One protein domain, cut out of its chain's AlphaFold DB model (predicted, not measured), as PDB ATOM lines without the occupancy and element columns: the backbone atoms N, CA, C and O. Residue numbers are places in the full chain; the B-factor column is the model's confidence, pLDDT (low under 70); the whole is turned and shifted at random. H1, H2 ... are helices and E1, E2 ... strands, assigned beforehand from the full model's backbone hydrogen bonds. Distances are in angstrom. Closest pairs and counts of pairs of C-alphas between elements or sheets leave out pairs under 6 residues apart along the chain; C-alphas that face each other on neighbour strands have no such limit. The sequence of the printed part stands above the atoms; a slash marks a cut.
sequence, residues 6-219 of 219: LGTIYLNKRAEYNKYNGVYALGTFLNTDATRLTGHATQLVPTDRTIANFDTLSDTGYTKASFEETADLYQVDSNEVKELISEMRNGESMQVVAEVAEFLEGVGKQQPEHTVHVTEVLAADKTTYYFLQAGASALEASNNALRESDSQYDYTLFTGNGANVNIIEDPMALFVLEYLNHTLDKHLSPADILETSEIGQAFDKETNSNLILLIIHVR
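What this domain is: This is residues 6 to 219 of the 219 residues of an uncharacterized protein of Paucilactobacillus nenjiangensis (UniProt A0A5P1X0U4). One twisted antiparallel sheet of seven strands makes the core, with H6 and H7 packed over one face and H5 over part of the other. H2 packs on E1 at one edge, with H3 and H4 nearby, while the small hairpin E5 and E6 packs on residues 6 to 11 of H1. The 214 printed residues have seven named helices and nine named strands, in the order H1 E1 H2 H3 H4 H5 E2 E3 E4 H6 E5 E6 H7 E7 E8 E9; the class is mixed. The whole is compact, with a radius of gyration of the C-alphas of 16.6 A and spans of 49 by 39 by 38 A.

How they stand to each other: Begin at E9, residues 209 to 218: E4, residues 128 to 135, lies on one side, and E7, residues 193 to 196, and E8, residues 200 to 204, on the other side. Within hydrogen-bond range are N 130 and O 216 at 2.8 A, N 194 and O 217 at 2.9 A, and N 202 and O 211 at 2.9 A. E2, residues 94 to 104, E3, residues 115 to 123, and E4 make a meander, each strand the antiparallel neighbour of the one before; see N 100 and O 118, 2.9 A, and N 119 and O 131, 2.9 A. Edge strand E1, residues 26 to 31, pairs with E2 at N 29 and O 101, 2.8 A. H6, residues 136 to 149, has a height over the sheet of 9.8 A; H7, residues 172 to 184, is on the same face. H5, residues 79 to 88, is on the opposite face, at a height of 8.5 A. H1, residues 6 to 20, touches residues 136 to 141 of H6; the closest C-alphas, of Arg 14 and Ser 137, are 5.3 A apart. H2, residues 48 to 56, and H4, residues 71 to 74, only graze the sheet; H3, residues 64 to 69, is not on it. E5, residues 158 to 161, and E6, residues 164 to 167, form a hairpin, with N 159 and O 166 at 2.9 A. Every O i to N i+4 pair is within hydrogen-bond range in H2, H3, H5, H6 and H7, and 6 of 11 in H1; H4 is too short for one.

Where its parts are: Find C-alpha 94 at (-10.449, -14.996, 34.426); E2 runs 29.2 A from there, bending by 60 degrees at residue 97. E9 runs 28.8 A to C-alpha 218 at (-0.820, -21.590, 25.618). H1 spans 23.8 A.

The domain as a whole: The farthest C-alphas, of Asp 59 and Asn 90, are 51.7 A apart. The printed part has no cut; the link from E1 to H2 is long. Of the printed residues 23 are under pLDDT 70, among them 17 to 25.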
ATOM      1  N   LEU A   6      -8.906  -1.377   3.098       64.56
ATOM      2  CA  LEU A   6      -7.867  -1.667   4.090       64.56
ATOM      3  C   LEU A   6      -6.518  -1.038   3.719       64.56
ATOM      4  O   LEU A   6      -5.917  -0.368   4.555       64.56
ATOM      5  N   GLY A   7      -6.070  -1.177   2.469       66.12
ATOM      6  CA  GLY A   7      -4.762  -0.657   2.078       66.12
ATOM      7  C   GLY A   7      -4.692   0.869   1.972       66.12
ATOM      8  O   GLY A   7      -3.650   1.431   2.283       66.12
ATOM      9  N   THR A   8      -5.782   1.574   1.649       67.88
ATOM     10  CA  THR A   8      -5.798   3.054   1.692       67.88
ATOM     11  C   THR A   8      -5.717   3.570   3.129       67.88
ATOM     12  O   THR A   8      -4.945   4.484   3.413       67.88
ATOM     13  N   ILE A   9      -6.484   2.969   4.047       67.12
ATOM     14  CA  ILE A   9      -6.453   3.314   5.478       67.12
ATOM     15  C   ILE A   9      -5.058   3.044   6.045       67.12
ATOM     16  O   ILE A   9      -4.467   3.909   6.686       67.12
ATOM     17  N   TYR A  10      -4.511   1.867   5.743       72.50
ATOM     18  CA  TYR A  10      -3.175   1.470   6.157       72.50
ATOM     19  C   TYR A  10      -2.086   2.406   5.606       72.50
ATOM     20  O   TYR A  10      -1.197   2.787   6.358       72.50
ATOM     21  N   LEU A  11      -2.141   2.820   4.333       72.62
ATOM     22  CA  LEU A  11      -1.133   3.718   3.753       72.62
ATOM     23  C   LEU A  11      -1.138   5.097   4.412       72.62
ATOM     24  O   LEU A  11      -0.071   5.637   4.706       72.62
ATOM     25  N   ASN A  12      -2.328   5.655   4.647       75.12
ATOM     26  CA  ASN A  12      -2.465   6.958   5.293       75.12
ATOM     27  C   ASN A  12      -1.891   6.917   6.711       75.12
ATOM     28  O   ASN A  12      -1.085   7.771   7.065       75.12
ATOM     29  N   LYS A  13      -2.231   5.874   7.475       76.25
ATOM     30  CA  LYS A  13      -1.751   5.684   8.848       76.25
ATOM     31  C   LYS A  13      -0.258   5.395   8.894       76.25
ATOM     32  O   LYS A  13       0.459   5.998   9.683       76.25
ATOM     33  N   ARG A  14       0.248   4.554   7.987       73.25
ATOM     34  CA  ARG A  14       1.684   4.277   7.826       73.25
ATOM     35  C   ARG A  14       2.492   5.549   7.554       73.25
ATOM     36  O   ARG A  14       3.614   5.660   8.039       73.25
ATOM     37  N   ALA A  15       1.953   6.515   6.806       73.44
ATOM     38  CA  ALA A  15       2.653   7.767   6.522       73.44
ATOM     39  C   ALA A  15       2.933   8.600   7.787       73.44
ATOM     40  O   ALA A  15       3.924   9.326   7.823       73.44
ATOM     41  N   GLU A  16       2.119   8.466   8.835       71.88
ATOM     42  CA  GLU A  16       2.331   9.165  10.108       71.88
ATOM     43  C   GLU A  16       3.589   8.685  10.831       71.88
ATOM     44  O   GLU A  16       4.282   9.481  11.460       71.88
ATOM     45  N   TYR A  17       3.952   7.419  10.635       67.06
ATOM     46  CA  TYR A  17       5.175   6.828  11.167       67.06
ATOM     47  C   TYR A  17       6.437   7.228  10.386       67.06
ATOM     48  O   TYR A  17       7.544   7.123  10.901       67.06
ATOM     49  N   ASN A  18       6.297   7.750   9.162       64.69
ATOM     50  CA  ASN A  18       7.431   8.242   8.373       64.69
ATOM     51  C   ASN A  18       7.877   9.663   8.768       64.69
ATOM     52  O   ASN A  18       8.843  10.169   8.194       64.69
ATOM     53  N   LYS A  19       7.209  10.317   9.733       64.25
ATOM     54  CA  LYS A  19       7.533  11.687  10.174       64.25
ATOM     55  C   LYS A  19       8.956  11.836  10.732       64.25
ATOM     56  O   LYS A  19       9.517  12.923  10.624       64.25
ATOM     57  N   TYR A  20       9.565  10.763  11.244       62.25
ATOM     58  CA  TYR A  20      10.907  10.784  11.844       62.25
ATOM     59  C   TYR A  20      11.947  10.024  11.001       62.25
ATOM     60  O   TYR A  20      12.732   9.239  11.525       62.25
ATOM     61  N   ASN A  21      11.962  10.230   9.677       57.50
ATOM     62  CA  ASN A  21      12.940   9.620   8.754       57.50
ATOM     63  C   ASN A  21      13.009   8.078   8.826       57.50
ATOM     64  O   ASN A  21      14.077   7.492   8.664       57.50
ATOM     65  N   GLY A  22      11.869   7.422   9.057       51.12
ATOM     66  CA  GLY A  22      11.784   5.964   9.181       51.12
ATOM     67  C   GLY A  22      11.993   5.429  10.601       51.12
ATOM     68  O   GLY A  22      11.884   4.224  10.794       51.12
ATOM     69  N   VAL A  23      12.237   6.294  11.592       53.94
ATOM     70  CA  VAL A  23      12.197   5.914  13.010       53.94
ATOM     71  C   VAL A  23      10.745   5.921  13.480       53.94
ATOM     72  O   VAL A  23      10.065   6.946  13.460       53.94
ATOM     73  N   TYR A  24      10.256   4.765  13.911       61.69
ATOM     74  CA  TYR A  24       8.926   4.646  14.487       61.69
ATOM     75  C   TYR A  24       8.934   5.253  15.897       61.69
ATOM     76  O   TYR A  24       9.568   4.706  16.796       61.69
ATOM     77  N   ALA A  25       8.229   6.370  16.108       68.06
ATOM     78  CA  ALA A  25       8.044   6.978  17.433       68.06
ATOM     79  C   ALA A  25       7.022   6.182  18.272       68.06
ATOM     80  O   ALA A  25       5.990   6.699  18.695       68.06
ATOM     81  N   LEU A  26       7.286   4.885  18.435       76.44
ATOM     82  CA  LEU A  26       6.520   3.967  19.265       76.44
ATOM     83  C   LEU A  26       7.196   3.842  20.631       76.44
ATOM     84  O   LEU A  26       8.400   3.581  20.730       76.44
ATOM     85  N   GLY A  27       6.406   4.018  21.685       83.69
ATOM     86  CA  GLY A  27       6.788   3.635  23.037       83.69
ATOM     87  C   GLY A  27       6.097   2.334  23.423       83.69
ATOM     88  O   GLY A  27       4.892   2.206  23.224       83.69
ATOM     89  N   THR A  28       6.841   1.396  24.001       89.00
ATOM     90  CA  THR A  28       6.335   0.170  24.630       89.00
ATOM     91  C   THR A  28       6.077   0.408  26.124       89.00
ATOM     92  O   THR A  28       6.954   0.875  26.866       89.00
ATOM     93  N   PHE A  29       4.889   0.060  26.596       90.50
ATOM     94  CA  PHE A  29       4.443   0.247  27.971       90.50
ATOM     95  C   PHE A  29       3.854  -1.055  28.491       90.50
ATOM     96  O   PHE A  29       3.215  -1.787  27.741       90.50
ATOM     97  N   LEU A  30       4.045  -1.345  29.773       92.56
ATOM     98  CA  LEU A  30       3.540  -2.572  30.378       92.56
ATOM     99  C   LEU A  30       2.992  -2.346  31.779       92.56
ATOM    100  O   LEU A  30       3.270  -1.331  32.418       92.56
ATOM    101  N   ASN A  31       2.222  -3.308  32.270       91.31
ATOM    102  CA  ASN A  31       1.896  -3.443  33.678       91.31
ATOM    103  C   ASN A  31       1.751  -4.928  34.036       91.31
ATOM    104  O   ASN A  31       1.008  -5.663  33.393       91.31
ATOM    105  N   THR A  32       2.464  -5.354  35.076       90.38
ATOM    106  CA  THR A  32       2.429  -6.717  35.635       90.38
ATOM    107  C   THR A  32       2.058  -6.718  37.123       90.38
ATOM    108  O   THR A  32       2.129  -7.746  37.796       90.38
ATOM    109  N   ASP A  33       1.701  -5.557  37.682       87.75
ATOM    110  CA  ASP A  33       1.277  -5.421  39.071       87.75
ATOM    111  C   ASP A  33      -0.181  -5.869  39.206       87.75
ATOM    112  O   ASP A  33      -1.122  -5.131  38.901       87.75
ATOM    113  N   ALA A  34      -0.364  -7.086  39.719       83.19
ATOM    114  CA  ALA A  34      -1.672  -7.697  39.936       83.19
ATOM    115  C   ALA A  34      -2.629  -6.837  40.783       83.19
ATOM    116  O   ALA A  34      -3.842  -7.000  40.682       83.19
ATOM    117  N   THR A  35      -2.126  -5.908  41.605       82.94
ATOM    118  CA  THR A  35      -2.980  -5.002  42.393       82.94
ATOM    119  C   THR A  35      -3.592  -3.873  41.560       82.94
ATOM    120  O   THR A  35      -4.564  -3.248  41.985       82.94
ATOM    121  N   ARG A  36      -3.042  -3.617  40.368       83.06
ATOM    122  CA  ARG A  36      -3.443  -2.548  39.441       83.06
ATOM    123  C   ARG A  36      -4.102  -3.079  38.163       83.06
ATOM    124  O   ARG A  36      -4.720  -2.306  37.432       83.06
ATOM    125  N   LEU A  37      -4.006  -4.384  37.915       85.50
ATOM    126  CA  LEU A  37      -4.639  -5.098  36.803       85.50
ATOM    127  C   LEU A  37      -6.089  -5.467  37.154       85.50
ATOM    128  O   LEU A  37      -6.446  -6.627  37.349       85.50
ATOM    129  N   THR A  38      -6.943  -4.453  37.276       79.00
ATOM    130  CA  THR A  38      -8.381  -4.631  37.551       79.00
ATOM    131  C   THR A  38      -9.185  -4.947  36.285       79.00
ATOM    132  O   THR A  38     -10.359  -5.316  36.371       79.00
ATOM    133  N   GLY A  39      -8.557  -4.798  35.115       74.25
ATOM    134  CA  GLY A  39      -9.187  -4.866  33.801       74.25
ATOM    135  C   GLY A  39      -9.822  -3.549  33.356       74.25
ATOM    136  O   GLY A  39     -10.261  -3.480  32.219       74.25
ATOM    137  N   HIS A  40      -9.846  -2.512  34.200       84.00
ATOM    138  CA  HIS A  40     -10.413  -1.204  33.871       84.00
ATOM    139  C   HIS A  40      -9.393  -0.092  34.064       84.00
ATOM    140  O   HIS A  40      -8.843   0.053  35.159       84.00
ATOM    141  N   ALA A  41      -9.222   0.741  33.033       83.00
ATOM    142  CA  ALA A  41      -8.347   1.914  33.050       83.00
ATOM    143  C   ALA A  41      -6.973   1.633  33.695       83.00
ATOM    144  O   ALA A  41      -6.452   2.437  34.477       83.00
ATOM    145  N   THR A  42      -6.393   0.471  33.397       86.44
ATOM    146  CA  THR A  42      -5.117   0.061  33.964       86.44
ATOM    147  C   THR A  42      -4.018   0.941  33.394       86.44
ATOM    148  O   THR A  42      -3.809   1.020  32.187       86.44
ATOM    149  N   GLN A  43      -3.314   1.629  34.289       89.69
ATOM    150  CA  GLN A  43      -2.183   2.472  33.932       89.69
ATOM    151  C   GLN A  43      -0.990   1.612  33.532       89.69
ATOM    152  O   GLN A  43      -0.510   0.821  34.346       89.69
ATOM    153  N   LEU A  44      -0.468   1.833  32.331       89.56
ATOM    154  CA  LEU A  44       0.782   1.238  31.880       89.56
ATOM    155  C   LEU A  44       1.964   2.150  32.224       89.56
ATOM    156  O   LEU A  44       1.814   3.370  32.368       89.56
ATOM    157  N   VAL A  45       3.140   1.547  32.379       88.44
ATOM    158  CA  VAL A  45       4.403   2.238  32.663       88.44
ATOM    159  C   VAL A  45       5.403   2.001  31.528       88.44
ATOM    160  O   VAL A  45       5.397   0.917  30.944       88.44
ATOM    161  N   PRO A  46       6.242   2.991  31.173       87.88
ATOM    162  CA  PRO A  46       7.205   2.833  30.090       87.88
ATOM    163  C   PRO A  46       8.255   1.786  30.453       87.88
ATOM    164  O   PRO A  46       8.727   1.736  31.589       87.88
ATOM    165  N   THR A  47       8.645   0.979  29.470       87.88
ATOM    166  CA  THR A  47       9.806   0.086  29.587       87.88
ATOM    167  C   THR A  47      11.120   0.870  29.538       87.88
ATOM    168  O   THR A  47      11.157   2.011  29.069       87.88
ATOM    169  N   ASP A  48      12.228   0.240  29.936       83.44
ATOM    170  CA  ASP A  48      13.568   0.831  29.803       83.44
ATOM    171  C   ASP A  48      13.907   1.173  28.344       83.44
ATOM    172  O   ASP A  48      14.512   2.211  28.069       83.44
ATOM    173  N   ARG A  49      13.442   0.353  27.388       79.44
ATOM    174  CA  ARG A  49      13.558   0.634  25.949       79.44
ATOM    175  C   ARG A  49      12.839   1.929  25.579       79.44
ATOM    176  O   ARG A  49      13.396   2.759  24.869       79.44
ATOM    177  N   THR A  50      11.623   2.121  26.076       84.00
ATOM    178  CA  THR A  50      10.845   3.343  25.834       84.00
ATOM    179  C   THR A  50      11.508   4.566  26.441       84.00
ATOM    180  O   THR A  50      11.538   5.619  25.811       84.00
ATOM    181  N   ILE A  51      12.108   4.427  27.624       81.94
ATOM    182  CA  ILE A  51      12.882   5.503  28.245       81.94
ATOM    183  C   ILE A  51      14.092   5.867  27.372       81.94
ATOM    184  O   ILE A  51      14.298   7.044  27.090       81.94
ATOM    185  N   ALA A  52      14.834   4.883  26.862       77.75
ATOM    186  CA  ALA A  52      15.942   5.132  25.936       77.75
ATOM    187  C   ALA A  52      15.480   5.767  24.604       77.75
ATOM    188  O   ALA A  52      16.174   6.617  24.034       77.75
ATOM    189  N   ASN A  53      14.287   5.403  24.120       76.00
ATOM    190  CA  ASN A  53      13.670   6.044  22.958       76.00
ATOM    191  C   ASN A  53      13.308   7.510  23.238       76.00
ATOM    192  O   ASN A  53      13.533   8.348  22.364       76.00
ATOM    193  N   PHE A  54      12.809   7.850  24.436       77.31
ATOM    194  CA  PHE A  54      12.582   9.249  24.828       77.31
ATOM    195  C   PHE A  54      13.872  10.066  24.758       77.31
ATOM    196  O   PHE A  54      13.859  11.193  24.274       77.31
ATOM    197  N   ASP A  55      14.998   9.503  25.199       72.50
ATOM    198  CA  ASP A  55      16.282  10.207  25.148       72.50
ATOM    199  C   ASP A  55      16.724  10.456  23.696       72.50
ATOM    200  O   ASP A  55      17.175  11.552  23.356       72.50
ATOM    201  N   THR A  56      16.516   9.467  22.821       73.00
ATOM    202  CA  THR A  56      16.856   9.540  21.389       73.00
ATOM    203  C   THR A  56      15.988  10.547  20.624       73.00
ATOM    204  O   THR A  56      16.473  11.210  19.710       73.00
ATOM    205  N   LEU A  57      14.713  10.673  20.993       72.56
ATOM    206  CA  LEU A  57      13.733  11.552  20.343       72.56
ATOM    207  C   LEU A  57      13.537  12.887  21.080       72.56
ATOM    208  O   LEU A  57      12.675  13.681  20.711       72.56
ATOM    209  N   SER A  58      14.351  13.174  22.095       71.81
ATOM    210  CA  SER A  58      14.195  14.361  22.943       71.81
ATOM    211  C   SER A  58      14.223  15.684  22.160       71.81
ATOM    212  O   SER A  58      13.437  16.586  22.452       71.81
ATOM    213  N   ASP A  59      15.033  15.769  21.100       71.44
ATOM    214  CA  ASP A  59      15.116  16.932  20.202       71.44
ATOM    215  C   ASP A  59      13.824  17.182  19.395       71.44
ATOM    216  O   ASP A  59      13.634  18.266  18.839       71.44
ATOM    217  N   THR A  60      12.909  16.207  19.339       68.94
ATOM    218  CA  THR A  60      11.585  16.352  18.712       68.94
ATOM    219  C   THR A  60      10.503  16.768  19.708       68.94
ATOM    220  O   THR A  60       9.348  16.916  19.315       68.94
ATOM    221  N   GLY A  61      10.854  16.957  20.986       68.12
ATOM    222  CA  GLY A  61       9.926  17.290  22.068       68.12
ATOM    223  C   GLY A  61       9.285  16.080  22.753       68.12
ATOM    224  O   GLY A  61       8.572  16.267  23.738       68.12
ATOM    225  N   TYR A  62       9.566  14.854  22.291       71.56
ATOM    226  CA  TYR A  62       9.092  13.633  22.939       71.56
ATOM    227  C   TYR A  62      10.041  13.235  24.061       71.56
ATOM    228  O   TYR A  62      11.162  12.792  23.827       71.56
ATOM    229  N   THR A  63       9.599  13.426  25.297       74.19
ATOM    230  CA  THR A  63      10.421  13.223  26.488       74.19
ATOM    231  C   THR A  63       9.666  12.425  27.545       74.19
ATOM    232  O   THR A  63       8.441  12.289  27.518       74.19
ATOM    233  N   LYS A  64      10.390  11.962  28.565       77.06
ATOM    234  CA  LYS A  64       9.761  11.388  29.757       77.06
ATOM    235  C   LYS A  64       8.793  12.369  30.438       77.06
ATOM    236  O   LYS A  64       7.735  11.954  30.898       77.06
ATOM    237  N   ALA A  65       9.122  13.663  30.466       78.31
ATOM    238  CA  ALA A  65       8.274  14.682  31.086       78.31
ATOM    239  C   ALA A  65       6.935  14.844  30.346       78.31
ATOM    240  O   ALA A  65       5.886  14.870  30.982       78.31
ATOM    241  N   SER A  66       6.947  14.853  29.007       72.00
ATOM    242  CA  SER A  66       5.706  14.919  28.221       72.00
ATOM    243  C   SER A  66       4.815  13.688  28.421       72.00
ATOM    244  O   SER A  66       3.592  13.808  28.413       72.00
ATOM    245  N   PHE A  67       5.407  12.508  28.645       75.00
ATOM    246  CA  PHE A  67       4.655  11.311  29.035       75.00
ATOM    247  C   PHE A  67       3.993  11.480  30.410       75.00
ATOM    248  O   PHE A  67       2.811  11.186  30.557       75.00
ATOM    249  N   GLU A  68       4.730  11.967  31.412       78.94
ATOM    250  CA  GLU A  68       4.204  12.144  32.773       78.94
ATOM    251  C   GLU A  68       3.032  13.142  32.818       78.94
ATOM    252  O   GLU A  68       2.076  12.931  33.563       78.94
ATOM    253  N   GLU A  69       3.058  14.179  31.976       81.12
ATOM    254  CA  GLU A  69       1.959  15.146  31.823       81.12
ATOM    255  C   GLU A  69       0.706  14.559  31.150       81.12
ATOM    256  O   GLU A  69      -0.391  15.083  31.337       81.12
ATOM    257  N   THR A  70       0.853  13.469  30.390       80.06
ATOM    258  CA  THR A  70      -0.209  12.838  29.584       80.06
ATOM    259  C   THR A  70      -0.421  11.363  29.936       80.06
ATOM    260  O   THR A  70      -0.831  10.554  29.103       80.06
ATOM    261  N   ALA A  71      -0.135  10.983  31.186       80.31
ATOM    262  CA  ALA A  71      -0.134   9.588  31.630       80.31
ATOM    263  C   ALA A  71      -1.475   8.858  31.396       80.31
ATOM    264  O   ALA A  71      -1.493   7.648  31.162       80.31
ATOM    265  N   ASP A  72      -2.594   9.583  31.408       85.62
ATOM    266  CA  ASP A  72      -3.946   9.073  31.161       85.62
ATOM    267  C   ASP A  72      -4.151   8.523  29.740       85.62
ATOM    268  O   ASP A  72      -4.992   7.637  29.534       85.62
ATOM    269  N   LEU A  73      -3.350   8.993  28.778       83.50
ATOM    270  CA  LEU A  73      -3.303   8.465  27.416       83.50
ATOM    271  C   LEU A  73      -2.748   7.038  27.361       83.50
ATOM    272  O   LEU A  73      -3.011   6.329  26.398       83.50
ATOM    273  N   TYR A  74      -2.033   6.590  28.393       84.94
ATOM    274  CA  TYR A  74      -1.336   5.300  28.433       84.94
ATOM    275  C   TYR A  74      -2.012   4.327  29.399       84.94
ATOM    276  O   TYR A  74      -1.371   3.636  30.194       84.94
ATOM    277  N   GLN A  75      -3.338   4.312  29.345       88.12
ATOM    278  CA  GLN A  75      -4.169   3.349  30.053       88.12
ATOM    279  C   GLN A  75      -4.835   2.409  29.062       88.12
ATOM    280  O   GLN A  75      -5.167   2.809  27.946       88.12
ATOM    281  N   VAL A  76      -5.107   1.192  29.500       87.94
ATOM    282  CA  VAL A  76      -5.868   0.206  28.732       87.94
ATOM    283  C   VAL A  76      -7.084  -0.261  29.526       87.94
ATOM    284  O   VAL A  76      -7.126  -0.159  30.752       87.94
ATOM    285  N   ASP A  77      -8.110  -0.712  28.813       88.62
ATOM    286  CA  ASP A  77      -9.245  -1.428  29.388       88.62
ATOM    287  C   ASP A  77      -9.295  -2.798  28.713       88.62
ATOM    288  O   ASP A  77      -9.347  -2.890  27.485       88.62
ATOM    289  N   SER A  78      -9.219  -3.845  29.527       88.62
ATOM    290  CA  SER A  78      -9.217  -5.242  29.092       88.62
ATOM    291  C   SER A  78     -10.421  -5.997  29.644       88.62
ATOM    292  O   SER A  78     -10.424  -7.231  29.675       88.62
ATOM    293  N   ASN A  79     -11.455  -5.296  30.115       88.25
ATOM    294  CA  ASN A  79     -12.624  -5.955  30.677       88.25
ATOM    295  C   ASN A  79     -13.383  -6.743  29.609       88.25
ATOM    296  O   ASN A  79     -13.722  -7.898  29.852       88.25
ATOM    297  N   GLU A  80     -13.558  -6.172  28.415       86.31
ATOM    298  CA  GLU A  80     -14.193  -6.862  27.282       86.31
ATOM    299  C   GLU A  80     -13.411  -8.120  26.873       86.31
ATOM    300  O   GLU A  80     -14.001  -9.158  26.587       86.31
ATOM    301  N   VAL A  81     -12.076  -8.066  26.918       87.38
ATOM    302  CA  VAL A  81     -11.201  -9.215  26.631       87.38
ATOM    303  C   VAL A  81     -11.392 -10.320  27.666       87.38
ATOM    304  O   VAL A  81     -11.565 -11.492  27.324       87.38
ATOM    305  N   LYS A  82     -11.379  -9.948  28.947       88.62
ATOM    306  CA  LYS A  82     -11.598 -10.868  30.065       88.62
ATOM    307  C   LYS A  82     -12.975 -11.534  29.975       88.62
ATOM    308  O   LYS A  82     -13.078 -12.736  30.210       88.62
ATOM    309  N   GLU A  83     -14.014 -10.775  29.630       89.88
ATOM    310  CA  GLU A  83     -15.377 -11.282  29.433       89.88
ATOM    311  C   GLU A  83     -15.458 -12.226  28.229       89.88
ATOM    312  O   GLU A  83     -15.952 -13.341  28.377       89.88
ATOM    313  N   LEU A  84     -14.875 -11.853  27.087       90.31
ATOM    314  CA  LEU A  84     -14.834 -12.686  25.884       90.31
ATOM    315  C   LEU A  84     -14.191 -14.057  26.150       90.31
ATOM    316  O   LEU A  84     -14.757 -15.095  25.804       90.31
ATOM    317  N   ILE A  85     -13.021 -14.079  26.795       89.44
ATOM    318  CA  ILE A  85     -12.315 -15.331  27.112       89.44
ATOM    319  C   ILE A  85     -13.097 -16.140  28.161       89.44
ATOM    320  O   ILE A  85     -13.176 -17.368  28.063       89.44
ATOM    321  N   SER A  86     -13.722 -15.473  29.137       91.56
ATOM    322  CA  SER A  86     -14.602 -16.125  30.116       91.56
ATOM    323  C   SER A  86     -15.788 -16.815  29.437       91.56
ATOM    324  O   SER A  86     -16.062 -17.981  29.723       91.56
ATOM    325  N   GLU A  87     -16.450 -16.158  28.482       91.94
ATOM    326  CA  GLU A  87     -17.560 -16.728  27.712       91.94
ATOM    327  C   GLU A  87     -17.131 -17.947  26.888       91.94
ATOM    328  O   GLU A  87     -17.792 -18.988  26.945       91.94
ATOM    329  N   MET A  88     -15.979 -17.877  26.207       88.44
ATOM    330  CA  MET A  88     -15.382 -19.023  25.501       88.44
ATOM    331  C   MET A  88     -15.119 -20.216  26.431       88.44
ATOM    332  O   MET A  88     -15.120 -21.369  25.999       88.44
ATOM    333  N   ARG A  89     -14.923 -19.945  27.725       89.25
ATOM    334  CA  ARG A  89     -14.665 -20.921  28.787       89.25
ATOM    335  C   ARG A  89     -15.884 -21.193  29.666       89.25
ATOM    336  O   ARG A  89     -15.745 -21.632  30.804       89.25
ATOM    337  N   ASN A  90     -17.091 -21.001  29.131       91.56
ATOM    338  CA  ASN A  90     -18.358 -21.277  29.817       91.56
ATOM    339  C   ASN A  90     -18.521 -20.512  31.147       91.56
ATOM    340  O   ASN A  90     -19.065 -21.046  32.116       91.56
ATOM    341  N   GLY A  91     -18.057 -19.263  31.194       89.62
ATOM    342  CA  GLY A  91     -18.174 -18.380  32.356       89.62
ATOM    343  C   GLY A  91     -17.139 -18.637  33.452       89.62
ATOM    344  O   GLY A  91     -17.359 -18.261  34.603       89.62
ATOM    345  N   GLU A  92     -16.027 -19.305  33.132       92.38
ATOM    346  CA  GLU A  92     -14.921 -19.481  34.075       92.38
ATOM    347  C   GLU A  92     -14.323 -18.122  34.478       92.38
ATOM    348  O   GLU A  92     -14.225 -17.198  33.668       92.38
ATOM    349  N   SER A  93     -13.931 -17.987  35.749       90.31
ATOM    350  CA  SER A  93     -13.299 -16.764  36.245       90.31
ATOM    351  C   SER A  93     -11.915 -16.588  35.624       90.31
ATOM    352  O   SER A  93     -11.091 -17.499  35.655       90.31
ATOM    353  N   MET A  94     -11.681 -15.389  35.097       91.50
ATOM    354  CA  MET A  94     -10.449 -14.996  34.426       91.50
ATOM    355  C   MET A  94      -9.760 -13.873  35.197       91.50
ATOM    356  O   MET A  94     -10.421 -12.956  35.694       91.50
ATOM    357  N   GLN A  95      -8.432 -13.918  35.253       92.44
ATOM    358  CA  GLN A  95      -7.603 -12.872  35.838       92.44
ATOM    359  C   GLN A  95      -6.676 -12.281  34.778       92.44
ATOM    360  O   GLN A  95      -5.936 -13.014  34.136       92.44
ATOM    361  N   VAL A  96      -6.659 -10.955  34.637       93.12
ATOM    362  CA  VAL A  96      -5.609 -10.271  33.870       93.12
ATOM    363  C   VAL A  96      -4.332 -10.262  34.710       93.12
ATOM    364  O   VAL A  96      -4.357  -9.830  35.865       93.12
ATOM    365  N   VAL A  97      -3.230 -10.770  34.161       93.75
ATOM    366  CA  VAL A  97      -1.948 -10.911  34.883       93.75
ATOM    367  C   VAL A  97      -0.815 -10.096  34.272       93.75
ATOM    368  O   VAL A  97       0.145  -9.781  34.974       93.75
ATOM    369  N   ALA A  98      -0.951  -9.697  33.010       94.38
ATOM    370  CA  ALA A  98      -0.087  -8.707  32.390       94.38
ATOM    371  C   ALA A  98      -0.817  -7.984  31.258       94.38
ATOM    372  O   ALA A  98      -1.683  -8.550  30.589       94.38
ATOM    373  N   GLU A  99      -0.419  -6.744  31.021       94.19
ATOM    374  CA  GLU A  99      -0.817  -5.958  29.859       94.19
ATOM    375  C   GLU A  99       0.420  -5.298  29.268       94.19
ATOM    376  O   GLU A  99       1.248  -4.752  30.001       94.19
ATOM    377  N   VAL A 100       0.543  -5.344  27.944       94.12
ATOM    378  CA  VAL A 100       1.614  -4.678  27.200       94.12
ATOM    379  C   VAL A 100       1.007  -3.958  26.020       94.12
ATOM    380  O   VAL A 100       0.329  -4.581  25.208       94.12
ATOM    381  N   ALA A 101       1.289  -2.670  25.879       92.56
ATOM    382  CA  ALA A 101       0.866  -1.902  24.725       92.56
ATOM    383  C   ALA A 101       2.012  -1.090  24.124       92.56
ATOM    384  O   ALA A 101       2.808  -0.491  24.846       92.56
ATOM    385  N   GLU A 102       2.051  -1.011  22.800       90.50
ATOM    386  CA  GLU A 102       2.784   0.027  22.087       90.50
ATOM    387  C   GLU A 102       1.830   1.133  21.671       90.50
ATOM    388  O   GLU A 102       0.740   0.860  21.161       90.50
ATOM    389  N   PHE A 103       2.254   2.378  21.863       85.94
ATOM    390  CA  PHE A 103       1.511   3.555  21.438       85.94
ATOM    391  C   PHE A 103       2.372   4.436  20.548       85.94
ATOM    392  O   PHE A 103       3.557   4.638  20.825       85.94
ATOM    393  N   LEU A 104       1.747   5.016  19.523       78.62
ATOM    394  CA  LEU A 104       2.335   6.133  18.795       78.62
ATOM    395  C   LEU A 104       2.424   7.368  19.702       78.62
ATOM    396  O   LEU A 104       1.494   7.689  20.452       78.62
ATOM    397  N   GLU A 105       3.555   8.060  19.601       73.06
ATOM    398  CA  GLU A 105       3.818   9.336  20.258       73.06
ATOM    399  C   GLU A 105       2.671  10.341  20.086       73.06
ATOM    400  O   GLU A 105       2.108  10.480  19.001       73.06
ATOM    401  N   GLY A 106       2.301  11.018  21.178       68.38
ATOM    402  CA  GLY A 106       1.260  12.051  21.187       68.38
ATOM    403  C   GLY A 106      -0.179  11.551  20.992       68.38
ATOM    404  O   GLY A 106      -1.109  12.345  21.114       68.38
ATOM    405  N   VAL A 107      -0.380  10.256  20.716       77.50
ATOM    406  CA  VAL A 107      -1.696   9.659  20.434       77.50
ATOM    407  C   VAL A 107      -2.185   8.785  21.590       77.50
ATOM    408  O   VAL A 107      -3.331   8.911  22.029       77.50
ATOM    409  N   GLY A 108      -1.329   7.898  22.111       77.44
ATOM    410  CA  GLY A 108      -1.721   6.969  23.174       77.44
ATOM    411  C   GLY A 108      -2.937   6.111  22.796       77.44
ATOM    412  O   GLY A 108      -3.122   5.725  21.642       77.44
ATOM    413  N   LYS A 109      -3.802   5.830  23.773       80.44
ATOM    414  CA  LYS A 109      -5.021   5.015  23.623       80.44
ATOM    415  C   LYS A 109      -6.139   5.673  22.806       80.44
ATOM    416  O   LYS A 109      -7.163   5.039  22.577       80.44
ATOM    417  N   GLN A 110      -5.997   6.942  22.416       81.56
ATOM    418  CA  GLN A 110      -7.083   7.702  21.783       81.56
ATOM    419  C   GLN A 110      -7.410   7.226  20.365       81.56
ATOM    420  O   GLN A 110      -8.511   7.478  19.884       81.56
ATOM    421  N   GLN A 111      -6.465   6.559  19.701       82.00
ATOM    422  CA  GLN A 111      -6.641   6.032  18.350       82.00
ATOM    423  C   GLN A 111      -6.166   4.573  18.319       82.00
ATOM    424  O   GLN A 111      -4.973   4.319  18.137       82.00
ATOM    425  N   PRO A 112      -7.071   3.601  18.532       81.56
ATOM    426  CA  PRO A 112      -6.743   2.172  18.595       81.56
ATOM    427  C   PRO A 112      -5.993   1.629  17.366       81.56
ATOM    428  O   PRO A 112      -5.283   0.634  17.442       81.56
ATOM    429  N   GLU A 113      -6.113   2.274  16.209       81.56
ATOM    430  CA  GLU A 113      -5.335   1.948  15.007       81.56
ATOM    431  C   GLU A 113      -3.822   2.195  15.112       81.56
ATOM    432  O   GLU A 113      -3.060   1.736  14.258       81.56
ATOM    433  N   HIS A 114      -3.410   2.974  16.106       84.88
ATOM    434  CA  HIS A 114      -2.033   3.365  16.355       84.88
ATOM    435  C   HIS A 114      -1.459   2.623  17.559       84.88
ATOM    436  O   HIS A 114      -0.415   3.015  18.084       84.88
ATOM    437  N   THR A 115      -2.132   1.546  17.973       88.62
ATOM    438  CA  THR A 115      -1.736   0.732  19.112       88.62
ATOM    439  C   THR A 115      -1.515  -0.722  18.722       88.62
ATOM    440  O   THR A 115      -2.126  -1.246  17.784       88.62
ATOM    441  N   VAL A 116      -0.618  -1.371  19.460       92.62
ATOM    442  CA  VAL A 116      -0.482  -2.829  19.522       92.62
ATOM    443  C   VAL A 116      -0.613  -3.204  20.981       92.62
ATOM    444  O   VAL A 116       0.255  -2.855  21.765       92.62
ATOM    445  N   HIS A 117      -1.693  -3.870  21.361       93.56
ATOM    446  CA  HIS A 117      -1.984  -4.230  22.740       93.56
ATOM    447  C   HIS A 117      -2.093  -5.746  22.868       93.56
ATOM    448  O   HIS A 117      -2.813  -6.384  22.099       93.56
ATOM    449  N   VAL A 118      -1.378  -6.313  23.836       95.69
ATOM    450  CA  VAL A 118      -1.484  -7.717  24.219       95.69
ATOM    451  C   VAL A 118      -1.854  -7.820  25.694       95.69
ATOM    452  O   VAL A 118      -1.133  -7.321  26.561       95.69
ATOM    453  N   THR A 119      -2.960  -8.503  25.969       95.56
ATOM    454  CA  THR A 119      -3.423  -8.829  27.324       95.56
ATOM    455  C   THR A 119      -3.111 -10.293  27.626       95.56
ATOM    456  O   THR A 119      -3.503 -11.177  26.865       95.56
ATOM    457  N   GLU A 120      -2.444 -10.562  28.747       95.50
ATOM    458  CA  GLU A 120      -2.267 -11.908  29.301       95.50
ATOM    459  C   GLU A 120      -3.358 -12.187  30.338       95.50
ATOM    460  O   GLU A 120      -3.501 -11.469  31.335       95.50
ATOM    461  N   VAL A 121      -4.117 -13.256  30.109       94.38
ATOM    462  CA  VAL A 121      -5.239 -13.682  30.945       94.38
ATOM    463  C   VAL A 121      -5.004 -15.101  31.448       94.38
ATOM    464  O   VAL A 121      -4.682 -16.000  30.676       94.38
ATOM    465  N   LEU A 122      -5.195 -15.306  32.747       93.81
ATOM    466  CA  LEU A 122      -5.024 -16.579  33.434       93.81
ATOM    467  C   LEU A 122      -6.383 -17.120  33.899       93.81
ATOM    468  O   LEU A 122      -7.135 -16.427  34.590       93.81
ATOM    469  N   ALA A 123      -6.676 -18.367  33.539       92.12
ATOM    470  CA  ALA A 123      -7.830 -19.115  34.028       92.12
ATOM    471  C   ALA A 123      -7.561 -19.749  35.406       92.12
ATOM    472  O   ALA A 123      -6.420 -19.821  35.877       92.12
ATOM    473  N   ALA A 124      -8.605 -20.258  36.067       90.56
ATOM    474  CA  ALA A 124      -8.484 -20.845  37.405       90.56
ATOM    475  C   ALA A 124      -7.647 -22.138  37.414       90.56
ATOM    476  O   ALA A 124      -6.966 -22.438  38.399       90.56
ATOM    477  N   ASP A 125      -7.663 -22.884  36.310       90.31
ATOM    478  CA  ASP A 125      -6.823 -24.065  36.085       90.31
ATOM    479  C   ASP A 125      -5.363 -23.735  35.709       90.31
ATOM    480  O   ASP A 125      -4.568 -24.652  35.500       90.31
ATOM    481  N   LYS A 126      -4.999 -22.444  35.711       89.06
ATOM    482  CA  LYS A 126      -3.704 -21.881  35.300       89.06
ATOM    483  C   LYS A 126      -3.420 -21.940  33.800       89.06
ATOM    484  O   LYS A 126      -2.280 -21.721  33.406       89.06
ATOM    485  N   THR A 127      -4.430 -22.197  32.976       91.44
ATOM    486  CA  THR A 127      -4.309 -22.014  31.527       91.44
ATOM    487  C   THR A 127      -4.117 -20.536  31.207       91.44
ATOM    488  O   THR A 127      -4.849 -19.693  31.736       91.44
ATOM    489  N   THR A 128      -3.175 -20.229  30.317       94.94
ATOM    490  CA  THR A 128      -2.860 -18.856  29.914       94.94
ATOM    491  C   THR A 128      -3.374 -18.571  28.508       94.94
ATOM    492  O   THR A 128      -3.218 -19.372  27.583       94.94
ATOM    493  N   TYR A 129      -3.969 -17.395  28.346       95.75
ATOM    494  CA  TYR A 129      -4.441 -16.861  27.080       95.75
ATOM    495  C   TYR A 129      -3.771 -15.519  26.810       95.75
ATOM    496  O   TYR A 129      -3.674 -14.675  27.702       95.75
ATOM    497  N   TYR A 130      -3.364 -15.304  25.565       96.69
ATOM    498  CA  TYR A 130      -2.917 -14.009  25.072       96.69
ATOM    499  C   TYR A 130      -3.935 -13.472  24.079       96.69
ATOM    500  O   TYR A 130      -4.306 -14.166  23.132       96.69
ATOM    501  N   PHE A 131      -4.376 -12.238  24.285       95.44
ATOM    502  CA  PHE A 131      -5.253 -11.532  23.360       95.44
ATOM    503  C   PHE A 131      -4.499 -10.371  22.729       95.44
ATOM    504  O   PHE A 131      -4.123  -9.439  23.432       95.44
ATOM    505  N   LEU A 132      -4.294 -10.424  21.415       95.56
ATOM    506  CA  LEU A 132      -3.762  -9.324  20.621       95.56
ATOM    507  C   LEU A 132      -4.918  -8.473  20.089       95.56
ATOM    508  O   LEU A 132      -5.821  -8.996  19.439       95.56
ATOM    509  N   GLN A 133      -4.808  -7.160  20.261       92.94
ATOM    510  CA  GLN A 133      -5.565  -6.152  19.532       92.94
ATOM    511  C   GLN A 133      -4.605  -5.119  18.960       92.94
ATOM    512  O   GLN A 133      -3.880  -4.463  19.704       92.94
ATOM    513  N   ALA A 134      -4.608  -4.949  17.642       91.25
ATOM    514  CA  ALA A 134      -3.679  -4.030  17.003       91.25
ATOM    515  C   ALA A 134      -4.252  -3.351  15.764       91.25
ATOM    516  O   ALA A 134      -4.953  -3.970  14.962       91.25
ATOM    517  N   GLY A 135      -3.886  -2.093  15.548       87.75
ATOM    518  CA  GLY A 135      -4.029  -1.479  14.235       87.75
ATOM    519  C   GLY A 135      -2.997  -2.024  13.252       87.75
ATOM    520  O   GLY A 135      -1.845  -2.248  13.609       87.75
ATOM    521  N   ALA A 136      -3.383  -2.212  11.989       84.38
ATOM    522  CA  ALA A 136      -2.505  -2.828  10.988       84.38
ATOM    523  C   ALA A 136      -1.162  -2.090  10.800       84.38
ATOM    524  O   ALA A 136      -0.117  -2.722  10.695       84.38
ATOM    525  N   SER A 137      -1.178  -0.753  10.768       81.00
ATOM    526  CA  SER A 137       0.044   0.049  10.606       81.00
ATOM    527  C   SER A 137       0.923   0.033  11.857       81.00
ATOM    528  O   SER A 137       2.141  -0.045  11.731       81.00
ATOM    529  N   ALA A 138       0.314   0.065  13.047       85.75
ATOM    530  CA  ALA A 138       1.036  -0.083  14.307       85.75
ATOM    531  C   ALA A 138       1.692  -1.466  14.396       85.75
ATOM    532  O   ALA A 138       2.879  -1.568  14.666       85.75
ATOM    533  N   LEU A 139       0.953  -2.519  14.042       89.31
ATOM    534  CA  LEU A 139       1.446  -3.892  14.030       89.31
ATOM    535  C   LEU A 139       2.605  -4.104  13.052       89.31
ATOM    536  O   LEU A 139       3.562  -4.802  13.374       89.31
ATOM    537  N   GLU A 140       2.555  -3.496  11.862       86.25
ATOM    538  CA  GLU A 140       3.689  -3.525  10.933       86.25
ATOM    539  C   GLU A 140       4.919  -2.843  11.539       86.25
ATOM    540  O   GLU A 140       6.025  -3.375  11.447       86.25
ATOM    541  N   ALA A 141       4.726  -1.673  12.148       83.38
ATOM    542  CA  ALA A 141       5.798  -0.924  12.783       83.38
ATOM    543  C   ALA A 141       6.453  -1.730  13.919       83.38
ATOM    544  O   ALA A 141       7.673  -1.888  13.912       83.38
ATOM    545  N   SER A 142       5.658  -2.324  14.813       88.62
ATOM    546  CA  SER A 142       6.141  -3.212  15.878       88.62
ATOM    547  C   SER A 142       6.878  -4.428  15.318       88.62
ATOM    548  O   SER A 142       7.962  -4.771  15.786       88.62
ATOM    549  N   ASN A 143       6.347  -5.055  14.263       90.31
ATOM    550  CA  ASN A 143       6.999  -6.183  13.599       90.31
ATOM    551  C   ASN A 143       8.362  -5.797  13.004       90.31
ATOM    552  O   ASN A 143       9.326  -6.544  13.137       90.31
ATOM    553  N   ASN A 144       8.464  -4.634  12.356       85.00
ATOM    554  CA  ASN A 144       9.727  -4.149  11.801       85.00
ATOM    555  C   ASN A 144      10.733  -3.811  12.906       85.00
ATOM    556  O   ASN A 144      11.887  -4.222  12.815       85.00
ATOM    557  N   ALA A 145      10.288  -3.138  13.969       81.25
ATOM    558  CA  ALA A 145      11.128  -2.816  15.117       81.25
ATOM    559  C   ALA A 145      11.668  -4.075  15.813       81.25
ATOM    560  O   ALA A 145      12.802  -4.065  16.289       81.25
ATOM    561  N   LEU A 146      10.883  -5.156  15.852       86.62
ATOM    562  CA  LEU A 146      11.306  -6.448  16.391       86.62
ATOM    563  C   LEU A 146      12.367  -7.123  15.506       86.62
ATOM    564  O   LEU A 146      13.386  -7.574  16.021       86.62
ATOM    565  N   ARG A 147      12.185  -7.111  14.177       86.62
ATOM    566  CA  ARG A 147      13.176  -7.615  13.197       86.62
ATOM    567  C   ARG A 147      14.505  -6.867  13.255       86.62
ATOM    568  O   ARG A 147      15.555  -7.452  13.020       86.62
ATOM    569  N   GLU A 148      14.467  -5.568  13.537       81.69
ATOM    570  CA  GLU A 148      15.680  -4.764  13.711       81.69
ATOM    571  C   GLU A 148      16.401  -5.078  15.028       81.69
ATOM    572  O   GLU A 148      17.631  -5.047  15.070       81.69
ATOM    573  N   SER A 149      15.658  -5.395  16.095       79.12
ATOM    574  CA  SER A 149      16.239  -5.736  17.400       79.12
ATOM    575  C   SER A 149      16.702  -7.188  17.522       79.12
ATOM    576  O   SER A 149      17.591  -7.461  18.328       79.12
ATOM    577  N   ASP A 150      16.134  -8.110  16.741       82.56
ATOM    578  CA  ASP A 150      16.439  -9.536  16.814       82.56
ATOM    579  C   ASP A 150      16.746 -10.142  15.441       82.56
ATOM    580  O   ASP A 150      15.870 -10.391  14.616       82.56
ATOM    581  N   SER A 151      18.023 -10.465  15.233       78.56
ATOM    582  CA  SER A 151      18.509 -11.101  14.004       78.56
ATOM    583  C   SER A 151      17.953 -12.506  13.729       78.56
ATOM    584  O   SER A 151      18.119 -13.003  12.615       78.56
ATOM    585  N   GLN A 152      17.359 -13.176  14.723       84.69
ATOM    586  CA  GLN A 152      16.753 -14.502  14.568       84.69
ATOM    587  C   GLN A 152      15.268 -14.428  14.184       84.69
ATOM    588  O   GLN A 152      14.715 -15.418  13.701       84.69
ATOM    589  N   TYR A 153      14.640 -13.262  14.342       88.62
ATOM    590  CA  TYR A 153      13.247 -13.019  13.996       88.62
ATOM    591  C   TYR A 153      13.124 -12.456  12.568       88.62
ATOM    592  O   TYR A 153      13.503 -11.319  12.295       88.62
ATOM    593  N   ASP A 154      12.553 -13.234  11.638       89.44
ATOM    594  CA  ASP A 154      12.349 -12.809  10.235       89.44
ATOM    595  C   ASP A 154      10.926 -13.076   9.717       89.44
ATOM    596  O   ASP A 154      10.683 -13.292   8.527       89.44
ATOM    597  N   TYR A 155       9.937 -13.068  10.612       90.44
ATOM    598  CA  TYR A 155       8.553 -13.224  10.179       90.44
ATOM    599  C   TYR A 155       8.031 -11.946   9.512       90.44
ATOM    600  O   TYR A 155       8.212 -10.816   9.974       90.44
ATOM    601  N   THR A 156       7.335 -12.142   8.394       89.00
ATOM    602  CA  THR A 156       6.651 -11.072   7.667       89.00
ATOM    603  C   THR A 156       5.156 -11.181   7.924       89.00
ATOM    604  O   THR A 156       4.550 -12.185   7.567       89.00
ATOM    605  N   LEU A 157       4.550 -10.147   8.511       89.69
ATOM    606  CA  LEU A 157       3.106 -10.127   8.798       89.69
ATOM    607  C   LEU A 157       2.271  -9.485   7.684       89.69
ATOM    608  O   LEU A 157       1.061  -9.682   7.623       89.69
ATOM    609  N   PHE A 158       2.904  -8.715   6.797       87.00
ATOM    610  CA  PHE A 158       2.219  -7.947   5.761       87.00
ATOM    611  C   PHE A 158       2.893  -8.130   4.407       87.00
ATOM    612  O   PHE A 158       4.114  -8.071   4.286       87.00
ATOM    613  N   THR A 159       2.093  -8.307   3.360       84.19
ATOM    614  CA  THR A 159       2.562  -8.311   1.966       84.19
ATOM    615  C   THR A 159       1.700  -7.400   1.118       84.19
ATOM    616  O   THR A 159       0.547  -7.136   1.452       84.19
ATOM    617  N   GLY A 160       2.230  -6.950  -0.016       73.62
ATOM    618  CA  GLY A 160       1.428  -6.244  -1.005       73.62
ATOM    619  C   GLY A 160       2.145  -5.093  -1.689       73.62
ATOM    620  O   GLY A 160       3.361  -4.939  -1.582       73.62
ATOM    621  N   ASN A 161       1.374  -4.297  -2.432       65.19
ATOM    622  CA  ASN A 161       1.862  -3.136  -3.165       65.19
ATOM    623  C   ASN A 161       0.929  -1.930  -2.987       65.19
ATOM    624  O   ASN A 161      -0.239  -1.953  -3.367       65.19
ATOM    625  N   GLY A 162       1.453  -0.838  -2.427       63.53
ATOM    626  CA  GLY A 162       0.678   0.392  -2.255       63.53
ATOM    627  C   GLY A 162      -0.651   0.150  -1.529       63.53
ATOM    628  O   GLY A 162      -0.659  -0.202  -0.356       63.53
ATOM    629  N   ALA A 163      -1.770   0.360  -2.229       60.34
ATOM    630  CA  ALA A 163      -3.125   0.298  -1.675       60.34
ATOM    631  C   ALA A 163      -3.696  -1.126  -1.511       60.34
ATOM    632  O   ALA A 163      -4.830  -1.268  -1.058       60.34
ATOM    633  N   ASN A 164      -2.946  -2.173  -1.865       68.69
ATOM    634  CA  ASN A 164      -3.332  -3.562  -1.618       68.69
ATOM    635  C   ASN A 164      -2.380  -4.155  -0.588       68.69
ATOM    636  O   ASN A 164      -1.274  -4.556  -0.945       68.69
ATOM    637  N   VAL A 165      -2.806  -4.193   0.671       75.19
ATOM    638  CA  VAL A 165      -2.044  -4.774   1.784       75.19
ATOM    639  C   VAL A 165      -2.791  -5.999   2.278       75.19
ATOM    640  O   VAL A 165      -3.982  -5.927   2.575       75.19
ATOM    641  N   ASN A 166      -2.090  -7.123   2.332       82.56
ATOM    642  CA  ASN A 166      -2.588  -8.397   2.817       82.56
ATOM    643  C   ASN A 166      -1.890  -8.739   4.127       82.56
ATOM    644  O   ASN A 166      -0.668  -8.631   4.227       82.56
ATOM    645  N   ILE A 167      -2.677  -9.194   5.093       85.12
ATOM    646  CA  ILE A 167      -2.180  -9.759   6.343       85.12
ATOM    647  C   ILE A 167      -1.813 -11.220   6.072       85.12
ATOM    648  O   ILE A 167      -2.608 -11.950   5.477       85.12
ATOM    649  N   ILE A 168      -0.614 -11.635   6.477       88.56
ATOM    650  CA  ILE A 168      -0.229 -13.045   6.527       88.56
ATOM    651  C   ILE A 168      -0.597 -13.550   7.918       88.56
ATOM    652  O   ILE A 168      -0.030 -13.102   8.911       88.56
ATOM    653  N   GLU A 169      -1.576 -14.446   7.983       86.00
ATOM    654  CA  GLU A 169      -2.171 -14.874   9.251       86.00
ATOM    655  C   GLU A 169      -1.276 -15.877  10.000       86.00
ATOM    656  O   GLU A 169      -1.070 -15.728  11.202       86.00
ATOM    657  N   ASP A 170      -0.666 -16.828   9.283       87.25
ATOM    658  CA  ASP A 170       0.171 -17.898   9.850       87.25
ATOM    659  C   ASP A 170       1.257 -17.420  10.844       87.25
ATOM    660  O   ASP A 170       1.365 -17.993  11.930       87.25
ATOM    661  N   PRO A 171       2.067 -16.381  10.550       92.44
ATOM    662  CA  PRO A 171       3.105 -15.921  11.472       92.44
ATOM    663  C   PRO A 171       2.591 -15.058  12.633       92.44
ATOM    664  O   PRO A 171       3.387 -14.685  13.492       92.44
ATOM    665  N   MET A 172       1.300 -14.713  12.692       92.88
ATOM    666  CA  MET A 172       0.791 -13.737  13.663       92.88
ATOM    667  C   MET A 172       0.974 -14.200  15.111       92.88
ATOM    668  O   MET A 172       1.389 -13.422  15.967       92.88
ATOM    669  N   ALA A 173       0.715 -15.478  15.383       94.44
ATOM    670  CA  ALA A 173       0.931 -16.030  16.715       94.44
ATOM    671  C   ALA A 173       2.418 -16.009  17.098       94.44
ATOM    672  O   ALA A 173       2.753 -15.699  18.237       94.44
ATOM    673  N   LEU A 174       3.309 -16.258  16.133       94.00
ATOM    674  CA  LEU A 174       4.760 -16.243  16.335       94.00
ATOM    675  C   LEU A 174       5.271 -14.836  16.654       94.00
ATOM    676  O   LEU A 174       6.107 -14.686  17.541       94.00
ATOM    677  N   PHE A 175       4.721 -13.812  15.992       94.75
ATOM    678  CA  PHE A 175       4.963 -12.420  16.366       94.75
ATOM    679  C   PHE A 175       4.564 -12.154  17.817       94.75
ATOM    680  O   PHE A 175       5.363 -11.593  18.555       94.75
ATOM    681  N   VAL A 176       3.363 -12.562  18.243       95.56
ATOM    682  CA  VAL A 176       2.892 -12.299  19.615       95.56
ATOM    683  C   VAL A 176       3.793 -12.971  20.649       95.56
ATOM    684  O   VAL A 176       4.146 -12.328  21.634       95.56
ATOM    685  N   LEU A 177       4.196 -14.227  20.431       95.00
ATOM    686  CA  LEU A 177       5.113 -14.909  21.350       95.00
ATOM    687  C   LEU A 177       6.452 -14.177  21.454       95.00
ATOM    688  O   LEU A 177       6.910 -13.910  22.561       95.00
ATOM    689  N   GLU A 178       7.056 -13.819  20.318       94.62
ATOM    690  CA  GLU A 178       8.349 -13.135  20.313       94.62
ATOM    691  C   GLU A 178       8.249 -11.733  20.925       94.62
ATOM    692  O   GLU A 178       9.071 -11.334  21.746       94.62
ATOM    693  N   TYR A 179       7.183 -11.005  20.599       93.12
ATOM    694  CA  TYR A 179       6.886  -9.706  21.184       93.12
ATOM    695  C   TYR A 179       6.772  -9.789  22.713       93.12
ATOM    696  O   TYR A 179       7.360  -8.974  23.422       93.12
ATOM    697  N   LEU A 180       6.080 -10.798  23.246       94.12
ATOM    698  CA  LEU A 180       5.978 -11.026  24.690       94.12
ATOM    699  C   LEU A 180       7.303 -11.482  25.312       94.12
ATOM    700  O   LEU A 180       7.615 -11.060  26.424       94.12
ATOM    701  N   ASN A 181       8.102 -12.296  24.620       92.94
ATOM    702  CA  ASN A 181       9.436 -12.683  25.087       92.94
ATOM    703  C   ASN A 181      10.339 -11.450  25.249       92.94
ATOM    704  O   ASN A 181      10.974 -11.292  26.286       92.94
ATOM    705  N   HIS A 182      10.328 -10.533  24.277       88.44
ATOM    706  CA  HIS A 182      11.124  -9.300  24.320       88.44
ATOM    707  C   HIS A 182      10.627  -8.280  25.347       88.44
ATOM    708  O   HIS A 182      11.427  -7.531  25.905       88.44
ATOM    709  N   THR A 183       9.315  -8.207  25.582       88.94
ATOM    710  CA  THR A 183       8.720  -7.143  26.413       88.94
ATOM    711  C   THR A 183       8.456  -7.554  27.856       88.94
ATOM    712  O   THR A 183       8.579  -6.722  28.753       88.94
ATOM    713  N   LEU A 184       8.111  -8.820  28.097       90.25
ATOM    714  CA  LEU A 184       7.788  -9.366  29.418       90.25
ATOM    715  C   LEU A 184       8.814 -10.388  29.923       90.25
ATOM    716  O   LEU A 184       8.556 -11.019  30.949       90.25
ATOM    717  N   ASP A 185       9.936 -10.576  29.217       88.75
ATOM    718  CA  ASP A 185      10.953 -11.596  29.527       88.75
ATOM    719  C   ASP A 185      10.335 -12.997  29.679       88.75
ATOM    720  O   ASP A 185      10.597 -13.760  30.612       88.75
ATOM    721  N   LYS A 186       9.409 -13.312  28.770       89.12
ATOM    722  CA  LYS A 186       8.796 -14.638  28.682       89.12
ATOM    723  C   LYS A 186       9.742 -15.595  27.948       89.12
ATOM    724  O   LYS A 186      10.697 -15.197  27.281       89.12
ATOM    725  N   HIS A 187       9.469 -16.889  28.080       92.56
ATOM    726  CA  HIS A 187      10.199 -17.951  27.382       92.56
ATOM    727  C   HIS A 187       9.228 -18.827  26.593       92.56
ATOM    728  O   HIS A 187       9.216 -20.049  26.732       92.56
ATOM    729  N   LEU A 188       8.362 -18.177  25.820       94.00
ATOM    730  CA  LEU A 188       7.351 -18.822  24.996       94.00
ATOM    731  C   LEU A 188       7.962 -19.289  23.680       94.00
ATOM    732  O   LEU A 188       8.797 -18.616  23.076       94.00
ATOM    733  N   SER A 189       7.494 -20.432  23.210       94.44
ATOM    734  CA  SER A 189       7.891 -21.048  21.957       94.44
ATOM    735  C   SER A 189       6.661 -21.490  21.161       94.44
ATOM    736  O   SER A 189       5.578 -21.670  21.725       94.44
ATOM    737  N   PRO A 190       6.802 -21.757  19.852       93.88
ATOM    738  CA  PRO A 190       5.693 -22.278  19.053       93.88
ATOM    739  C   PRO A 190       5.116 -23.595  19.597       93.88
ATOM    740  O   PRO A 190       3.959 -23.907  19.337       93.88
ATOM    741  N   ALA A 191       5.909 -24.370  20.348       94.62
ATOM    742  CA  ALA A 191       5.475 -25.625  20.957       94.62
ATOM    743  C   ALA A 191       4.521 -25.429  22.148       94.62
ATOM    744  O   ALA A 191       3.845 -26.383  22.539       94.62
ATOM    745  N   ASP A 192       4.459 -24.218  22.705       94.75
ATOM    746  CA  ASP A 192       3.569 -23.875  23.814       94.75
ATOM    747  C   ASP A 192       2.161 -23.513  23.329       94.75
ATOM    748  O   ASP A 192       1.218 -23.555  24.118       94.75
ATOM    749  N   ILE A 193       1.995 -23.208  22.033       94.81
ATOM    750  CA  ILE A 193       0.694 -22.916  21.426       94.81
ATOM    751  C   ILE A 193      -0.131 -24.201  21.361       94.81
ATOM    752  O   ILE A 193       0.221 -25.166  20.681       94.81
ATOM    753  N   LEU A 194      -1.275 -24.180  22.035       93.31
ATOM    754  CA  LEU A 194      -2.276 -25.238  21.964       93.31
ATOM    755  C   LEU A 194      -3.307 -24.950  20.878       93.31
ATOM    756  O   LEU A 194      -3.710 -25.858  20.154       93.31
ATOM    757  N   GLU A 195      -3.731 -23.693  20.770       93.00
ATOM    758  CA  GLU A 195      -4.760 -23.262  19.832       93.00
ATOM    759  C   GLU A 195      -4.645 -21.761  19.546       93.00
ATOM    760  O   GLU A 195      -4.224 -20.975  20.399       93.00
ATOM    761  N   THR A 196      -5.058 -21.361  18.347       92.25
ATOM    762  CA  THR A 196      -5.239 -19.960  17.956       92.25
ATOM    763  C   THR A 196      -6.647 -19.770  17.415       92.25
ATOM    764  O   THR A 196      -7.126 -20.613  16.653       92.25
ATOM    765  N   SER A 197      -7.301 -18.658  17.750       90.00
ATOM    766  CA  SER A 197      -8.541 -18.281  17.069       90.00
ATOM    767  C   SER A 197      -8.277 -17.925  15.604       90.00
ATOM    768  O   SER A 197      -7.150 -17.616  15.218       90.00
ATOM    769  N   GLU A 198      -9.335 -17.879  14.791       86.62
ATOM    770  CA  GLU A 198      -9.261 -17.154  13.521       86.62
ATOM    771  C   GLU A 198      -8.896 -15.683  13.784       86.62
ATOM    772  O   GLU A 198      -9.290 -15.108  14.808       86.62
ATOM    773  N   ILE A 199      -8.154 -15.071  12.857       83.75
ATOM    774  CA  ILE A 199      -7.841 -13.647  12.949       83.75
ATOM    775  C   ILE A 199      -9.111 -12.839  12.682       83.75
ATOM    776  O   ILE A 199      -9.663 -12.820  11.577       83.75
ATOM    777  N   GLY A 200      -9.559 -12.128  13.713       83.94
ATOM    778  CA  GLY A 200     -10.662 -11.187  13.624       83.94
ATOM    779  C   GLY A 200     -10.221  -9.878  12.978       83.94
ATOM    780  O   GLY A 200      -9.110  -9.399  13.200       83.94
ATOM    781  N   GLN A 201     -11.113  -9.267  12.196       82.81
ATOM    782  CA  GLN A 201     -10.966  -7.881  11.753       82.81
ATOM    783  C   GLN A 201     -12.206  -7.084  12.148       82.81
ATOM    784  O   GLN A 201     -13.314  -7.396  11.702       82.81
ATOM    785  N   ALA A 202     -12.013  -6.047  12.959       81.50
ATOM    786  CA  ALA A 202     -13.062  -5.123  13.370       81.50
ATOM    787  C   ALA A 202     -12.831  -3.759  12.712       81.50
ATOM    788  O   ALA A 202     -11.742  -3.201  12.805       81.50
ATOM    789  N   PHE A 203     -13.850  -3.234  12.026       79.00
ATOM    790  CA  PHE A 203     -13.795  -1.895  11.446       79.00
ATOM    791  C   PHE A 203     -14.555  -0.910  12.326       79.00
ATOM    792  O   PHE A 203     -15.773  -1.034  12.478       79.00
ATOM    793  N   ASP A 204     -13.845   0.086  12.837       71.62
ATOM    794  CA  ASP A 204     -14.427   1.243  13.495       71.62
ATOM    795  C   ASP A 204     -14.638   2.363  12.467       71.62
ATOM    796  O   ASP A 204     -13.714   2.828  11.794       71.62
ATOM    797  N   LYS A 205     -15.899   2.779  12.326       71.06
ATOM    798  CA  LYS A 205     -16.320   3.836  11.402       71.06
ATOM    799  C   LYS A 205     -15.977   5.230  11.909       71.06
ATOM    800  O   LYS A 205     -15.813   6.119  11.078       71.06
ATOM    801  N   GLU A 206     -15.923   5.430  13.222       68.81
ATOM    802  CA  GLU A 206     -15.704   6.741  13.837       68.81
ATOM    803  C   GLU A 206     -14.241   7.153  13.709       68.81
ATOM    804  O   GLU A 206     -13.944   8.276  13.304       68.81
ATOM    805  N   THR A 207     -13.334   6.208  13.948       65.69
ATOM    806  CA  THR A 207     -11.881   6.394  13.801       65.69
ATOM    807  C   THR A 207     -11.362   6.003  12.409       65.69
ATOM    808  O   THR A 207     -10.212   6.262  12.060       65.69
ATOM    809  N   ASN A 208     -12.221   5.432  11.552       70.00
ATOM    810  CA  ASN A 208     -11.852   4.893  10.238       70.00
ATOM    811  C   ASN A 208     -10.671   3.906  10.353       70.00
ATOM    812  O   ASN A 208      -9.624   4.039   9.703       70.00
ATOM    813  N   SER A 209     -10.841   2.910  11.218       68.19
ATOM    814  CA  SER A 209      -9.782   2.026  11.711       68.19
ATOM    815  C   SER A 209     -10.119   0.571  11.503       68.19
ATOM    816  O   SER A 209     -11.240   0.156  11.751       68.19
ATOM    817  N   ASN A 210      -9.139  -0.219  11.064       77.25
ATOM    818  CA  ASN A 210      -9.249  -1.673  11.076       77.25
ATOM    819  C   ASN A 210      -8.339  -2.214  12.177       77.25
ATOM    820  O   ASN A 210      -7.125  -2.000  12.128       77.25
ATOM    821  N   LEU A 211      -8.945  -2.905  13.137       86.44
ATOM    822  CA  LEU A 211      -8.260  -3.616  14.205       86.44
ATOM    823  C   LEU A 211      -8.160  -5.095  13.855       86.44
ATOM    824  O   LEU A 211      -9.117  -5.690  13.361       86.44
ATOM    825  N   ILE A 212      -6.990  -5.655  14.114       89.56
ATOM    826  CA  ILE A 212      -6.651  -7.067  14.001       89.56
ATOM    827  C   ILE A 212      -6.752  -7.657  15.401       89.56
ATOM    828  O   ILE A 212      -6.172  -7.100  16.334       89.56
ATOM    829  N   LEU A 213      -7.482  -8.762  15.528       92.75
ATOM    830  CA  LEU A 213      -7.711  -9.458  16.789       92.75
ATOM    831  C   LEU A 213      -7.231 -10.908  16.683       92.75
ATOM    832  O   LEU A 213      -7.510 -11.571  15.681       92.75
ATOM    833  N   LEU A 214      -6.548 -11.411  17.710       94.62
ATOM    834  CA  LEU A 214      -6.110 -12.808  17.788       94.62
ATOM    835  C   LEU A 214      -6.097 -13.285  19.243       94.62
ATOM    836  O   LEU A 214      -5.533 -12.614  20.102       94.62
ATOM    837  N   ILE A 215      -6.662 -14.467  19.498       94.25
ATOM    838  CA  ILE A 215      -6.523 -15.184  20.771       94.25
ATOM    839  C   ILE A 215      -5.546 -16.338  20.580       94.25
ATOM    840  O   ILE A 215      -5.688 -17.126  19.644       94.25
ATOM    841  N   ILE A 216      -4.592 -16.461  21.497       95.50
ATOM    842  CA  ILE A 216      -3.632 -17.561  21.565       95.50
ATOM    843  C   ILE A 216      -3.806 -18.250  22.910       95.50
ATOM    844  O   ILE A 216      -3.702 -17.620  23.959       95.50
ATOM    845  N   HIS A 217      -4.059 -19.547  22.872       93.56
ATOM    846  CA  HIS A 217      -4.110 -20.415  24.036       93.56
ATOM    847  C   HIS A 217      -2.761 -21.120  24.169       93.56
ATOM    848  O   HIS A 217      -2.337 -21.822  23.245       93.56
ATOM    849  N   VAL A 218      -2.100 -20.942  25.315       92.69
ATOM    850  CA  VAL A 218      -0.820 -21.590  25.618       92.69
ATOM    851  C   VAL A 218      -0.904 -22.486  26.852       92.69
ATOM    852  O   VAL A 218      -1.809 -22.352  27.681       92.69
ATOM    853  N   ARG A 219       0.040 -23.422  26.938       81.19
ATOM    854  CA  ARG A 219       0.128 -24.437  27.992       81.19
ATOM    855  C   ARG A 219       0.869 -23.980  29.247       81.19
ATOM    856  O   ARG A 219       1.755 -23.110  29.136       81.19
TER     857      ARG A 219